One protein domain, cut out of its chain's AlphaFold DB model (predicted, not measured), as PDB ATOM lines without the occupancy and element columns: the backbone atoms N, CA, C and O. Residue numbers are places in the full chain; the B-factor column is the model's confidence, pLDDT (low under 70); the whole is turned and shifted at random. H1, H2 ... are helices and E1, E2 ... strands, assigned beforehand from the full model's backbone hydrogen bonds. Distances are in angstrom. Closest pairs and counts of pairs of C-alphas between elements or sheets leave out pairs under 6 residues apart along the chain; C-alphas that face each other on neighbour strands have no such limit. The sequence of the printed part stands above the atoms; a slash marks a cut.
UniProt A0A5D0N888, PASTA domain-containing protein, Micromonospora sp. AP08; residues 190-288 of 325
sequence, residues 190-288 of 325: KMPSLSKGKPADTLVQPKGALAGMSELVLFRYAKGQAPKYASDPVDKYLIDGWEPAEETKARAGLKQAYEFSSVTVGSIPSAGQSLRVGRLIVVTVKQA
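AT A GLANCE: This is residues 190 to 288 of the 325 residues of the protein "PASTA domain-containing protein" of Micromonospora sp. AP08 (UniProt A0A5D0N888). Little here is regular structure: long loops surround a small, strongly twisted three-stranded sheet, with short helix H1 packed on it and H2 grazing it. The printed part has 99 residues, 30 in named elements, in the order H1 E1 H2 E2 E3; the sheet, E1 E3 E2, is mixed, as is the class. It is compact, radius of gyration of the C-alphas 12.8 A, spanning 35 by 32 by 21 A.

HOW THE PARTS SIT: Start at H1, residues 200 to 203, on the sheet of E1, 217 to 221, E3, 281 to 287, and E2, 262 to 268; the closest C-alphas of H1 and E2, Ala 200 and Thr 264, are 5.1 A apart. E1 is parallel to E3, with N 218 and O 281 2.9 A apart. H2, residues 245 to 251, only grazes the sheet with residues 247 to 251; its O i to N i+4 pairs are all within hydrogen-bond range, while H1 is too short for one. The hairpin E2 and E3 is antiparallel, with N 265 and O 284 2.8 A apart.

IN THESE COORDINATES: Find C-alpha 200 at (145.777, 148.372, 136.078), where H1 begins. E1 is 13.2 A long, H2 10.3 A, E2 16.3 A; E3 runs 18.9 A to C-alpha 287 at (142.098, 155.956, 130.531).

THE WHOLE: The printed part has no cut, and no printed residue is under 70 in pLDDT. The links H1 to E1, E1 to H2 and E2 to E3 are long.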
ATOM      1  N   LYS A 190     142.477 128.475 134.824       98.56
ATOM      2  CA  LYS A 190     141.487 129.361 134.211       98.56
ATOM      3  C   LYS A 190     141.790 130.800 134.592       98.56
ATOM      4  O   LYS A 190     142.237 131.066 135.706       98.56
ATOM      5  N   MET A 191     141.478 131.726 133.692       98.50
ATOM      6  CA  MET A 191     141.715 133.146 133.910       98.50
ATOM      7  C   MET A 191     140.919 133.654 135.126       98.50
ATOM      8  O   MET A 191     139.688 133.525 135.129       98.50
ATOM      9  N   PRO A 192     141.567 134.254 136.141       98.31
ATOM     10  CA  PRO A 192     140.855 134.823 137.276       98.31
ATOM     11  C   PRO A 192     140.042 136.062 136.878       98.31
ATOM     12  O   PRO A 192     140.294 136.723 135.869       98.31
ATOM     13  N   SER A 193     139.054 136.404 137.705       98.25
ATOM     14  CA  SER A 193     138.328 137.665 137.558       98.25
ATOM     15  C   SER A 193     139.217 138.837 137.973       98.25
ATOM     16  O   SER A 193     139.741 138.853 139.086       98.25
ATOM     17  N   LEU A 194     139.377 139.828 137.093       97.56
ATOM     18  CA  LEU A 194     140.142 141.039 137.387       97.56
ATOM     19  C   LEU A 194     139.239 142.147 137.940       97.56
ATOM     20  O   LEU A 194     138.140 142.392 137.435       97.56
ATOM     21  N   SER A 195     139.737 142.872 138.943       96.38
ATOM     22  CA  SER A 195     139.034 143.990 139.578       96.38
ATOM     23  C   SER A 195     138.835 145.162 138.612       96.38
ATOM     24  O   SER A 195     139.732 145.981 138.401       96.38
ATOM     25  N   LYS A 196     137.637 145.266 138.029       97.50
ATOM     26  CA  LYS A 196     137.273 146.357 137.113       97.50
ATOM     27  C   LYS A 196     137.298 147.715 137.819       97.50
ATOM     28  O   LYS A 196     136.918 147.839 138.980       97.50
ATOM     29  N   GLY A 197     137.731 148.747 137.101       96.25
ATOM     30  CA  GLY A 197     137.800 150.126 137.591       96.25
ATOM     31  C   GLY A 197     138.962 150.421 138.544       96.25
ATOM     32  O   GLY A 197     139.120 151.572 138.943       96.25
ATOM     33  N   LYS A 198     139.786 149.427 138.898       96.00
ATOM     34  CA  LYS A 198     141.018 149.636 139.671       96.00
ATOM     35  C   LYS A 198     142.186 150.015 138.755       96.00
ATOM     36  O   LYS A 198     142.140 149.658 137.575       96.00
ATOM     37  N   PRO A 199     143.209 150.727 139.268       96.12
ATOM     38  CA  PRO A 199     144.440 150.982 138.523       96.12
ATOM     39  C   PRO A 199     145.052 149.670 138.020       96.12
ATOM     40  O   PRO A 199     145.147 148.698 138.771       96.12
ATOM     41  N   ALA A 200     145.380 149.616 136.732       96.25
ATOM     42  CA  ALA A 200     145.777 148.372 136.078       96.25
ATOM     43  C   ALA A 200     147.140 147.849 136.569       96.25
ATOM     44  O   ALA A 200     147.340 146.640 136.653       96.25
ATOM     45  N   ASP A 201     148.033 148.750 136.972       94.62
ATOM     46  CA  ASP A 201     149.342 148.451 137.560       94.62
ATOM     47  C   ASP A 201     149.239 147.651 138.871       94.62
ATOM     48  O   ASP A 201     150.072 146.787 139.140       94.62
ATOM     49  N   THR A 202     148.174 147.847 139.658       95.94
ATOM     50  CA  THR A 202     147.942 147.069 140.894       95.94
ATOM     51  C   THR A 202     147.713 145.578 140.643       95.94
ATOM     52  O   THR A 202     147.824 144.779 141.571       95.94
ATOM     53  N   LEU A 203     147.410 145.173 139.404       96.56
ATOM     54  CA  LEU A 203     147.196 143.767 139.065       96.56
ATOM     55  C   LEU A 203     148.486 142.949 139.101       96.56
ATOM     56  O   LEU A 203     148.418 141.779 139.463       96.56
ATOM     57  N   VAL A 204     149.627 143.541 138.737       96.88
ATOM     58  CA  VAL A 204     150.930 142.849 138.646       96.88
ATOM     59  C   VAL A 204     151.812 143.058 139.880       96.88
ATOM     60  O   VAL A 204     152.854 142.421 140.020       96.88
ATOM     61  N   GLN A 205     151.393 143.934 140.797       95.81
ATOM     62  CA  GLN A 205     152.074 144.165 142.070       95.81
ATOM     63  C   GLN A 205     152.053 142.916 142.970       95.81
ATOM     64  O   GLN A 205     151.206 142.035 142.795       95.81
ATOM     65  N   PRO A 206     152.929 142.844 143.993       95.69
ATOM     66  CA  PRO A 206     152.826 141.821 145.028       95.69
ATOM     67  C   PRO A 206     151.417 141.834 145.641       95.69
ATOM     68  O   PRO A 206     150.979 142.870 146.138       95.69
ATOM     69  N   LYS A 207     150.719 140.687 145.626       96.12
ATOM     70  CA  LYS A 207     149.296 140.487 146.011       96.12
ATOM     71  C   LYS A 207     148.244 140.856 144.954       96.12
ATOM     72  O   LYS A 207     147.055 140.665 145.204       96.12
ATOM     73  N   GLY A 208     148.649 141.363 143.796       97.12
ATOM     74  CA  GLY A 208     147.762 141.531 142.650       97.12
ATOM     75  C   GLY A 208     147.317 140.184 142.071       97.12
ATOM     76  O   GLY A 208     147.959 139.155 142.278       97.12
ATOM     77  N   ALA A 209     146.211 140.178 141.322       97.81
ATOM     78  CA  ALA A 209     145.677 138.957 140.702       97.81
ATOM     79  C   ALA A 209     146.637 138.324 139.670       97.81
ATOM     80  O   ALA A 209     146.517 137.144 139.355       97.81
ATOM     81  N   LEU A 210     147.579 139.114 139.152       97.62
ATOM     82  CA  LEU A 210     148.607 138.750 138.178       97.62
ATOM     83  C   LEU A 210     150.016 138.939 138.776       97.62
ATOM     84  O   LEU A 210     150.961 139.275 138.066       97.62
ATOM     85  N   ALA A 211     150.163 138.787 140.097       98.06
ATOM     86  CA  ALA A 211     151.462 138.876 140.757       98.06
ATOM     87  C   ALA A 211     152.446 137.847 140.168       98.06
ATOM     88  O   ALA A 211     152.103 136.675 140.028       98.06
ATOM     89  N   GLY A 212     153.659 138.297 139.828       97.25
ATOM     90  CA  GLY A 212     154.688 137.456 139.199       97.25
ATOM     91  C   GLY A 212     154.565 137.308 137.678       97.25
ATOM     92  O   GLY A 212     155.441 136.719 137.061       97.25
ATOM     93  N   MET A 213     153.525 137.882 137.061       97.88
ATOM     94  CA  MET A 213     153.244 137.762 135.623       97.88
ATOM     95  C   MET A 213     153.628 139.012 134.816       97.88
ATOM     96  O   MET A 213     153.124 139.206 133.714       97.88
ATOM     97  N   SER A 214     154.477 139.901 135.343       96.00
ATOM     98  CA  SER A 214     154.725 141.220 134.736       96.00
ATOM     99  C   SER A 214     155.245 141.165 133.297       96.00
ATOM    100  O   SER A 214     154.967 142.077 132.529       96.00
ATOM    101  N   GLU A 215     155.970 140.111 132.915       96.25
ATOM    102  CA  GLU A 215     156.486 139.958 131.546       96.25
ATOM    103  C   GLU A 215     155.475 139.336 130.581       96.25
ATOM    104  O   GLU A 215     155.559 139.570 129.380       96.25
ATOM    105  N   LEU A 216     154.488 138.595 131.089       97.06
ATOM    106  CA  LEU A 216     153.448 137.953 130.279       97.06
ATOM    107  C   LEU A 216     152.130 138.733 130.275       97.06
ATOM    108  O   LEU A 216     151.112 138.228 129.800       97.06
ATOM    109  N   VAL A 217     152.133 139.962 130.794       96.94
ATOM    110  CA  VAL A 217     150.970 140.848 130.814       96.94
ATOM    111  C   VAL A 217     151.163 141.994 129.831       96.94
ATOM    112  O   VAL A 217     152.110 142.766 129.918       96.94
ATOM    113  N   LEU A 218     150.208 142.143 128.915       95.88
ATOM    114  CA  LEU A 218     150.148 143.256 127.975       95.88
ATOM    115  C   LEU A 218     148.985 144.178 128.326       95.88
ATOM    116  O   LEU A 218     147.827 143.756 128.331       95.88
ATOM    117  N   PHE A 219     149.258 145.463 128.533       96.38
ATOM    118  CA  PHE A 219     148.210 146.462 128.720       96.38
ATOM    119  C   PHE A 219     147.777 147.054 127.375       96.38
ATOM    120  O   PHE A 219     148.562 147.657 126.638       96.38
ATOM    121  N   ARG A 220     146.491 146.901 127.049       97.38
ATOM    122  CA  ARG A 220     145.898 147.393 125.797       97.38
ATOM    123  C   ARG A 220     144.631 148.178 126.068       97.38
ATOM    124  O   ARG A 220     143.844 147.805 126.933       97.38
ATOM    125  N   TYR A 221     144.369 149.232 125.305       98.06
ATOM    126  CA  TYR A 221     143.074 149.901 125.399       98.06
ATOM    127  C   TYR A 221     141.963 148.978 124.897       98.06
ATOM    128  O   TYR A 221     142.073 148.380 123.826       98.06
ATOM    129  N   ALA A 222     140.871 148.885 125.657       97.94
ATOM    130  CA  ALA A 222     139.666 148.203 125.209       97.94
ATOM    131  C   ALA A 222     139.133 148.847 123.912       97.94
ATOM    132  O   ALA A 222     139.323 150.043 123.664       97.94
ATOM    133  N   LYS A 223     138.438 148.064 123.079       97.38
ATOM    134  CA  LYS A 223     137.891 148.543 121.801       97.38
ATOM    135  C   LYS A 223     137.007 149.781 122.018       97.38
ATOM    136  O   LYS A 223     136.090 149.759 122.835       97.38
ATOM    137  N   GLY A 224     137.309 150.866 121.302       96.88
ATOM    138  CA  GLY A 224     136.606 152.151 121.426       96.88
ATOM    139  C   GLY A 224     136.957 152.985 122.669       96.88
ATOM    140  O   GLY A 224     136.383 154.050 122.846       96.88
ATOM    141  N   GLN A 225     137.888 152.535 123.520       97.06
ATOM    142  CA  GLN A 225     138.337 153.253 124.728       97.06
ATOM    143  C   GLN A 225     139.734 153.876 124.579       97.06
ATOM    144  O   GLN A 225     140.252 154.473 125.522       97.06
ATOM    145  N   ALA A 226     140.366 153.707 123.416       96.38
ATOM    146  CA  ALA A 226     141.681 154.261 123.143       96.38
ATOM    147  C   ALA A 226     141.599 155.792 122.974       96.38
ATOM    148  O   ALA A 226     140.777 156.266 122.184       96.38
ATOM    149  N   PRO A 227     142.433 156.585 123.674       95.38
ATOM    150  CA  PRO A 227     142.544 158.010 123.400       95.38
ATOM    151  C   PRO A 227     143.115 158.248 121.995       95.38
ATOM    152  O   PRO A 227     143.807 157.398 121.441       95.38
ATOM    153  N   LYS A 228     142.876 159.438 121.428       95.56
ATOM    154  CA  LYS A 228     143.318 159.790 120.061       95.56
ATOM    155  C   LYS A 228     144.828 159.647 119.832       95.56
ATOM    156  O   LYS A 228     145.245 159.432 118.705       95.56
ATOM    157  N   TYR A 229     145.629 159.782 120.888       93.38
ATOM    158  CA  TYR A 229     147.088 159.669 120.844       93.38
ATOM    159  C   TYR A 229     147.604 158.244 121.117       93.38
ATOM    160  O   TYR A 229     148.813 158.046 121.210       93.38
ATOM    161  N   ALA A 230     146.722 157.256 121.311       95.94
ATOM    162  CA  ALA A 230     147.145 155.877 121.530       95.94
ATOM    163  C   ALA A 230     147.805 155.311 120.268       95.94
ATOM    164  O   ALA A 230     147.235 155.367 119.176       95.94
ATOM    165  N   SER A 231     148.993 154.743 120.432       95.75
ATOM    166  CA  SER A 231     149.759 154.151 119.343       95.75
ATOM    167  C   SER A 231     149.344 152.706 119.077       95.75
ATOM    168  O   SER A 231     148.758 152.022 119.926       95.75
ATOM    169  N   ASP A 232     149.669 152.233 117.879       96.50
ATOM    170  CA  ASP A 232     149.634 150.806 117.587       96.50
ATOM    171  C   ASP A 232     150.623 150.030 118.475       96.50
ATOM    172  O   ASP A 232     151.623 150.599 118.933       96.50
ATOM    173  N   PRO A 233     150.328 148.751 118.769       93.31
ATOM    174  CA  PRO A 233     151.276 147.842 119.395       93.31
ATOM    175  C   PRO A 233     152.620 147.810 118.679       93.31
ATOM    176  O   PRO A 233     152.664 147.768 117.451       93.31
ATOM    177  N   VAL A 234     153.704 147.705 119.444       88.44
ATOM    178  CA  VAL A 234     154.981 147.227 118.910       88.44
ATOM    179  C   VAL A 234     155.180 145.804 119.412       88.44
ATOM    180  O   VAL A 234     155.809 145.577 120.439       88.44
ATOM    181  N   ASP A 235     154.646 144.839 118.670       87.25
ATOM    182  CA  ASP A 235     154.742 143.405 118.991       87.25
ATOM    183  C   ASP A 235     156.050 142.789 118.463       87.25
ATOM    184  O   ASP A 235     156.132 141.600 118.190       87.25
ATOM    185  N   LYS A 236     157.105 143.607 118.329       78.12
ATOM    186  CA  LYS A 236     158.383 143.241 117.696       78.12
ATOM    187  C   LYS A 236     159.091 142.055 118.368       78.12
ATOM    188  O   LYS A 236     159.928 141.421 117.740       78.12
ATOM    189  N   TYR A 237     158.791 141.799 119.637       79.50
ATOM    190  CA  TYR A 237     159.393 140.714 120.411       79.50
ATOM    191  C   TYR A 237     158.561 139.428 120.398       79.50
ATOM    192  O   TYR A 237     158.950 138.465 121.042       79.50
ATOM    193  N   LEU A 238     157.419 139.410 119.703       84.25
ATOM    194  CA  LEU A 238     156.651 138.187 119.510       84.25
ATOM    195  C   LEU A 238     157.232 137.441 118.314       84.25
ATOM    196  O   LEU A 238     157.316 138.002 117.221       84.25
ATOM    197  N   ILE A 239     157.644 136.192 118.521       81.56
ATOM    198  CA  ILE A 239     158.115 135.358 117.417       81.56
ATOM    199  C   ILE A 239     156.916 134.838 116.630       81.56
ATOM    200  O   ILE A 239     156.019 134.186 117.174       81.56
ATOM    201  N   ASP A 240     156.918 135.116 115.328       78.50
ATOM    202  CA  ASP A 240     155.898 134.623 114.409       78.50
ATOM    203  C   ASP A 240     155.799 133.088 114.477       78.50
ATOM    204  O   ASP A 240     156.791 132.366 114.384       78.50
ATOM    205  N   GLY A 241     154.572 132.581 114.631       82.50
ATOM    206  CA  GLY A 241     154.260 131.147 114.594       82.50
ATOM    207  C   GLY A 241     154.232 130.422 115.943       82.50
ATOM    208  O   GLY A 241     153.731 129.302 115.994       82.50
ATOM    209  N   TRP A 242     154.694 131.042 117.030       87.81
ATOM    210  CA  TRP A 242     154.681 130.420 118.365       87.81
ATOM    211  C   TRP A 242     153.406 130.671 119.156       87.81
ATOM    212  O   TRP A 242     153.005 129.883 120.014       87.81
ATOM    213  N   GLU A 243     152.758 131.794 118.878       92.94
ATOM    214  CA  GLU A 243     151.471 132.094 119.464       92.94
ATOM    215  C   GLU A 243     150.340 131.540 118.586       92.94
ATOM    216  O   GLU A 243     150.309 131.836 117.385       92.94
ATOM    217  N   PRO A 244     149.375 130.788 119.153       95.00
ATOM    218  CA  PRO A 244     148.213 130.321 118.410       95.00
ATOM    219  C   PRO A 244     147.489 131.469 117.698       95.00
ATOM    220  O   PRO A 244     147.300 132.559 118.252       95.00
ATOM    221  N   ALA A 245     147.037 131.217 116.469       94.81
ATOM    222  CA  ALA A 245     146.404 132.229 115.628       94.81
ATOM    223  C   ALA A 245     145.169 132.859 116.297       94.81
ATOM    224  O   ALA A 245     144.885 134.042 116.099       94.81
ATOM    225  N   GLU A 246     144.450 132.100 117.123       96.50
ATOM    226  CA  GLU A 246     143.305 132.570 117.896       96.50
ATOM    227  C   GLU A 246     143.703 133.611 118.950       96.50
ATOM    228  O   GLU A 246     142.975 134.585 119.144       96.50
ATOM    229  N   GLU A 247     144.851 133.438 119.611       95.81
ATOM    230  CA  GLU A 247     145.358 134.373 120.623       95.81
ATOM    231  C   GLU A 247     145.804 135.688 119.957       95.81
ATOM    232  O   GLU A 247     145.398 136.773 120.396       95.81
ATOM    233  N   THR A 248     146.499 135.589 118.818       95.31
ATOM    234  CA  THR A 248     146.867 136.727 117.954       95.31
ATOM    235  C   THR A 248     145.662 137.482 117.426       95.31
ATOM    236  O   THR A 248     145.561 138.703 117.578       95.31
ATOM    237  N   LYS A 249     144.675 136.764 116.896       95.75
ATOM    238  CA  LYS A 249     143.428 137.359 116.416       95.75
ATOM    239  C   LYS A 249     142.639 138.034 117.536       95.75
ATOM    240  O   LYS A 249     142.036 139.078 117.298       95.75
ATOM    241  N   ALA A 250     142.637 137.473 118.747       96.62
ATOM    242  CA  ALA A 250     141.864 138.012 119.863       96.62
ATOM    243  C   ALA A 250     142.338 139.406 120.308       96.62
ATOM    244  O   ALA A 250     141.511 140.209 120.743       96.62
ATOM    245  N   ARG A 251     143.634 139.722 120.174       95.62
ATOM    246  CA  ARG A 251     144.177 141.056 120.497       95.62
ATOM    247  C   ARG A 251     144.338 141.986 119.292       95.62
ATOM    248  O   ARG A 251     144.709 143.145 119.475       95.62
ATOM    249  N   ALA A 252     144.083 141.501 118.078       95.69
ATOM    250  CA  ALA A 252     144.274 142.277 116.861       95.69
ATOM    251  C   ALA A 252     143.454 143.582 116.885       95.69
ATOM    252  O   ALA A 252     142.266 143.598 117.220       95.69
ATOM    253  N   GLY A 253     144.099 144.694 116.527       95.81
ATOM    254  CA  GLY A 253     143.480 146.023 116.477       95.81
ATOM    255  C   GLY A 253     143.328 146.734 117.829       95.81
ATOM    256  O   GLY A 253     142.810 147.854 117.863       95.81
ATOM    257  N   LEU A 254     143.771 146.136 118.941       97.44
ATOM    258  CA  LEU A 254     143.839 146.836 120.224       97.44
ATOM    259  C   LEU A 254     145.072 147.748 120.272       97.44
ATOM    260  O   LEU A 254     146.178 147.329 119.950       97.44
ATOM    261  N   LYS A 255     144.891 148.995 120.711       97.19
ATOM    262  CA  LYS A 255     145.985 149.974 120.827       97.19
ATOM    263  C   LYS A 255     146.806 149.742 122.099       97.19
ATOM    264  O   LYS A 255     146.265 149.288 123.112       97.19
ATOM    265  N   GLN A 256     148.095 150.076 122.063       96.31
ATOM    266  CA  GLN A 256     148.977 150.039 123.236       96.31
ATOM    267  C   GLN A 256     148.445 150.987 124.319       96.31
ATOM    268  O   GLN A 256     148.113 152.136 124.023       96.31
ATOM    269  N   ALA A 257     148.378 150.519 125.567       95.38
ATOM    270  CA  ALA A 257     148.145 151.386 126.714       95.38
ATOM    271  C   ALA A 257     149.454 151.663 127.454       95.38
ATOM    272  O   ALA A 257     150.306 150.787 127.575       95.38
ATOM    273  N   TYR A 258     149.585 152.885 127.967       86.94
ATOM    274  CA  TYR A 258     150.655 153.246 128.888       86.94
ATOM    275  C   TYR A 258     150.173 152.991 130.322       86.94
ATOM    276  O   TYR A 258     149.068 153.394 130.706       86.94
ATOM    277  N   GLU A 259     150.986 152.265 131.083       70.44
ATOM    278  CA  GLU A 259     150.586 151.529 132.291       70.44
ATOM    279  C   GLU A 259     150.081 152.433 133.428       70.44
ATOM    280  O   GLU A 259     149.175 152.063 134.170       70.44
ATOM    281  N   PHE A 260     150.584 153.666 133.519       73.69
ATOM    282  CA  PHE A 260     150.482 154.467 134.743       73.69
ATOM    283  C   PHE A 260     149.174 155.244 134.949       73.69
ATOM    284  O   PHE A 260     148.960 155.804 136.021       73.69
ATOM    285  N   SER A 261     148.289 155.333 133.952       84.62
ATOM    286  CA  SER A 261     147.080 156.169 134.061       84.62
ATOM    287  C   SER A 261     145.806 155.472 133.603       84.62
ATOM    288  O   SER A 261     144.869 156.132 133.145       84.62
ATOM    289  N   SER A 262     145.778 154.145 133.650       95.00
ATOM    290  CA  SER A 262     144.684 153.363 133.086       95.00
ATOM    291  C   SER A 262     144.004 152.507 134.151       95.00
ATOM    292  O   SER A 262     144.643 152.014 135.078       95.00
ATOM    293  N   VAL A 263     142.688 152.337 134.022       96.69
ATOM    294  CA  VAL A 263     141.894 151.459 134.887       96.69
ATOM    295  C   VAL A 263     141.440 150.222 134.130       96.69
ATOM    296  O   VAL A 263     141.090 150.289 132.949       96.69
ATOM    297  N   THR A 264     141.416 149.092 134.828       97.38
ATOM    298  CA  THR A 264     141.055 147.786 134.277       97.38
ATOM    299  C   THR A 264     139.607 147.758 133.795       97.38
ATOM    300  O   THR A 264     138.684 148.140 134.519       97.38
ATOM    301  N   VAL A 265     139.392 147.261 132.579       97.94
ATOM    302  CA  VAL A 265     138.069 147.007 131.983       97.94
ATOM    303  C   VAL A 265     137.777 145.505 131.945       97.94
ATOM    304  O   VAL A 265     136.658 145.086 132.248       97.94
ATOM    305  N   GLY A 266     138.784 144.693 131.626       97.94
ATOM    306  CA  GLY A 266     138.690 143.237 131.562       97.94
ATOM    307  C   GLY A 266     140.002 142.609 131.099       97.94
ATOM    308  O   GLY A 266     141.054 143.241 131.175       97.94
ATOM    309  N   SER A 267     139.940 141.394 130.562       98.38
ATOM    310  CA  SER A 267     141.108 140.677 130.046       98.38
ATOM    311  C   SER A 267     140.794 139.823 128.824       98.38
ATOM    312  O   SER A 267     139.640 139.465 128.570       98.38
ATOM    313  N   ILE A 268     141.852 139.471 128.101       98.12
ATOM    314  CA  ILE A 268     141.877 138.420 127.093       98.12
ATOM    315  C   ILE A 268     142.983 137.438 127.507       98.12
ATOM    316  O   ILE A 268     144.140 137.850 127.588       98.12
ATOM    317  N   PRO A 269     142.659 136.164 127.769       98.31
ATOM    318  CA  PRO A 269     141.309 135.605 127.784       98.31
ATOM    319  C   PRO A 269     140.427 136.206 128.899       98.31
ATOM    320  O   PRO A 269     140.907 136.853 129.829       98.31
ATOM    321  N   SER A 270     139.110 136.068 128.765       98.25
ATOM    322  CA  SER A 270     138.120 136.546 129.738       98.25
ATOM    323  C   SER A 270     138.073 135.650 130.975       98.25
ATOM    324  O   SER A 270     138.418 134.472 130.908       98.25
ATOM    325  N   ALA A 271     137.604 136.193 132.101       98.44
ATOM    326  CA  ALA A 271     137.474 135.452 133.354       98.44
ATOM    327  C   ALA A 271     136.736 134.110 133.160       98.44
ATOM    328  O   ALA A 271     135.688 134.054 132.516       98.44
ATOM    329  N   GLY A 272     137.295 133.035 133.716       98.31
ATOM    330  CA  GLY A 272     136.773 131.670 133.622       98.31
ATOM    331  C   GLY A 272     137.172 130.894 132.362       98.31
ATOM    332  O   GLY A 272     136.991 129.676 132.339       98.31
ATOM    333  N   GLN A 273     137.738 131.542 131.338       98.31
ATOM    334  CA  GLN A 273     138.278 130.836 130.171       98.31
ATOM    335  C   GLN A 273     139.559 130.076 130.533       98.31
ATOM    336  O   GLN A 273     140.344 130.534 131.362       98.31
ATOM    337  N   SER A 274     139.771 128.922 129.896       98.00
ATOM    338  CA  SER A 274     140.974 128.108 130.089       98.00
ATOM    339  C   SER A 274     142.236 128.846 129.651       98.00
ATOM    340  O   SER A 274     142.240 129.554 128.638       98.00
ATOM    341  N   LEU A 275     143.311 128.647 130.408       97.81
ATOM    342  CA  LEU A 275     144.631 129.185 130.117       97.81
ATOM    343  C   LEU A 275     145.548 128.083 129.590       97.81
ATOM    344  O   LEU A 275     145.678 127.024 130.194       97.81
ATOM    345  N   ARG A 276     146.198 128.363 128.459       96.81
ATOM    346  CA  ARG A 276     147.370 127.615 128.006       96.81
ATOM    347  C   ARG A 276     148.575 128.131 128.787       96.81
ATOM    348  O   ARG A 276     148.703 129.341 128.979       96.81
ATOM    349  N   VAL A 277     149.446 127.234 129.229       97.31
ATOM    350  CA  VAL A 277     150.680 127.620 129.920       97.31
ATOM    351  C   VAL A 277     151.547 128.475 128.989       97.31
ATOM    352  O   VAL A 277     151.658 128.178 127.801       97.31
ATOM    353  N   GLY A 278     152.102 129.571 129.512       96.81
ATOM    354  CA  GLY A 278     152.943 130.509 128.755       96.81
ATOM    355  C   GLY A 278     152.172 131.507 127.885       96.81
ATOM    356  O   GLY A 278     152.778 132.338 127.217       96.81
ATOM    357  N   ARG A 279     150.834 131.469 127.891       97.44
ATOM    358  CA  ARG A 279     149.995 132.407 127.133       97.44
ATOM    359  C   ARG A 279     150.153 133.854 127.615       97.44
ATOM    360  O   ARG A 279     150.093 134.124 128.812       97.44
ATOM    361  N   LEU A 280     150.208 134.800 126.677       97.62
ATOM    362  CA  LEU A 280     150.127 136.229 126.987       97.62
ATOM    363  C   LEU A 280     148.736 136.605 127.516       97.62
ATOM    364  O   LEU A 280     147.704 136.288 126.914       97.62
ATOM    365  N   ILE A 281     148.714 137.345 128.619       97.94
ATOM    366  CA  ILE A 281     147.505 137.891 129.225       97.94
ATOM    367  C   ILE A 281     147.361 139.346 128.802       97.94
ATOM    368  O   ILE A 281     148.119 140.218 129.222       97.94
ATOM    369  N   VAL A 282     146.347 139.650 127.996       97.75
ATOM    370  CA  VAL A 282     146.061 141.033 127.610       97.75
ATOM    371  C   VAL A 282     145.078 141.637 128.601       97.75
ATOM    372  O   VAL A 282     143.893 141.304 128.596       97.75
ATOM    373  N   VAL A 283     145.538 142.564 129.434       97.75
ATOM    374  CA  VAL A 283     144.666 143.370 130.289       97.75
ATOM    375  C   VAL A 283     144.110 144.515 129.452       97.75
ATOM    376  O   VAL A 283     144.840 145.393 128.985       97.75
ATOM    377  N   THR A 284     142.792 144.514 129.272       98.06
ATOM    378  CA  THR A 284     142.111 145.605 128.576       98.06
ATOM    379  C   THR A 284     141.807 146.726 129.555       98.06
ATOM    380  O   THR A 284     141.258 146.499 130.638       98.06
ATOM    381  N   VAL A 285     142.162 147.948 129.180       98.00
ATOM    382  CA  VAL A 285     142.067 149.125 130.041       98.00
ATOM    383  C   VAL A 285     141.327 150.270 129.356       98.00
ATOM    384  O   VAL A 285     141.112 150.275 128.143       98.00
ATOM    385  N   LYS A 286     140.946 151.272 130.142       97.06
ATOM    386  CA  LYS A 286     140.540 152.596 129.662       97.06
ATOM    387  C   LYS A 286     141.323 153.658 130.419       97.06
ATOM    388  O   LYS A 286     141.781 153.402 131.533       97.06
ATOM    389  N   GLN A 287     141.461 154.843 129.837       96.12
ATOM    390  CA  GLN A 287     142.098 155.956 130.531       96.12
ATOM    391  C   GLN A 287     141.331 156.261 131.828       96.12
ATOM    392  O   GLN A 287     140.103 156.388 131.816       96.12
ATOM    393  N   ALA A 288     142.045 156.329 132.952       93.88
ATOM    394  CA  ALA A 288     141.466 156.796 134.201       93.88
ATOM    395  C   ALA A 288     140.933 158.220 133.984       93.88
ATOM    396  O   ALA A 288     141.568 158.992 133.255       93.88
TER     397      ALA A 288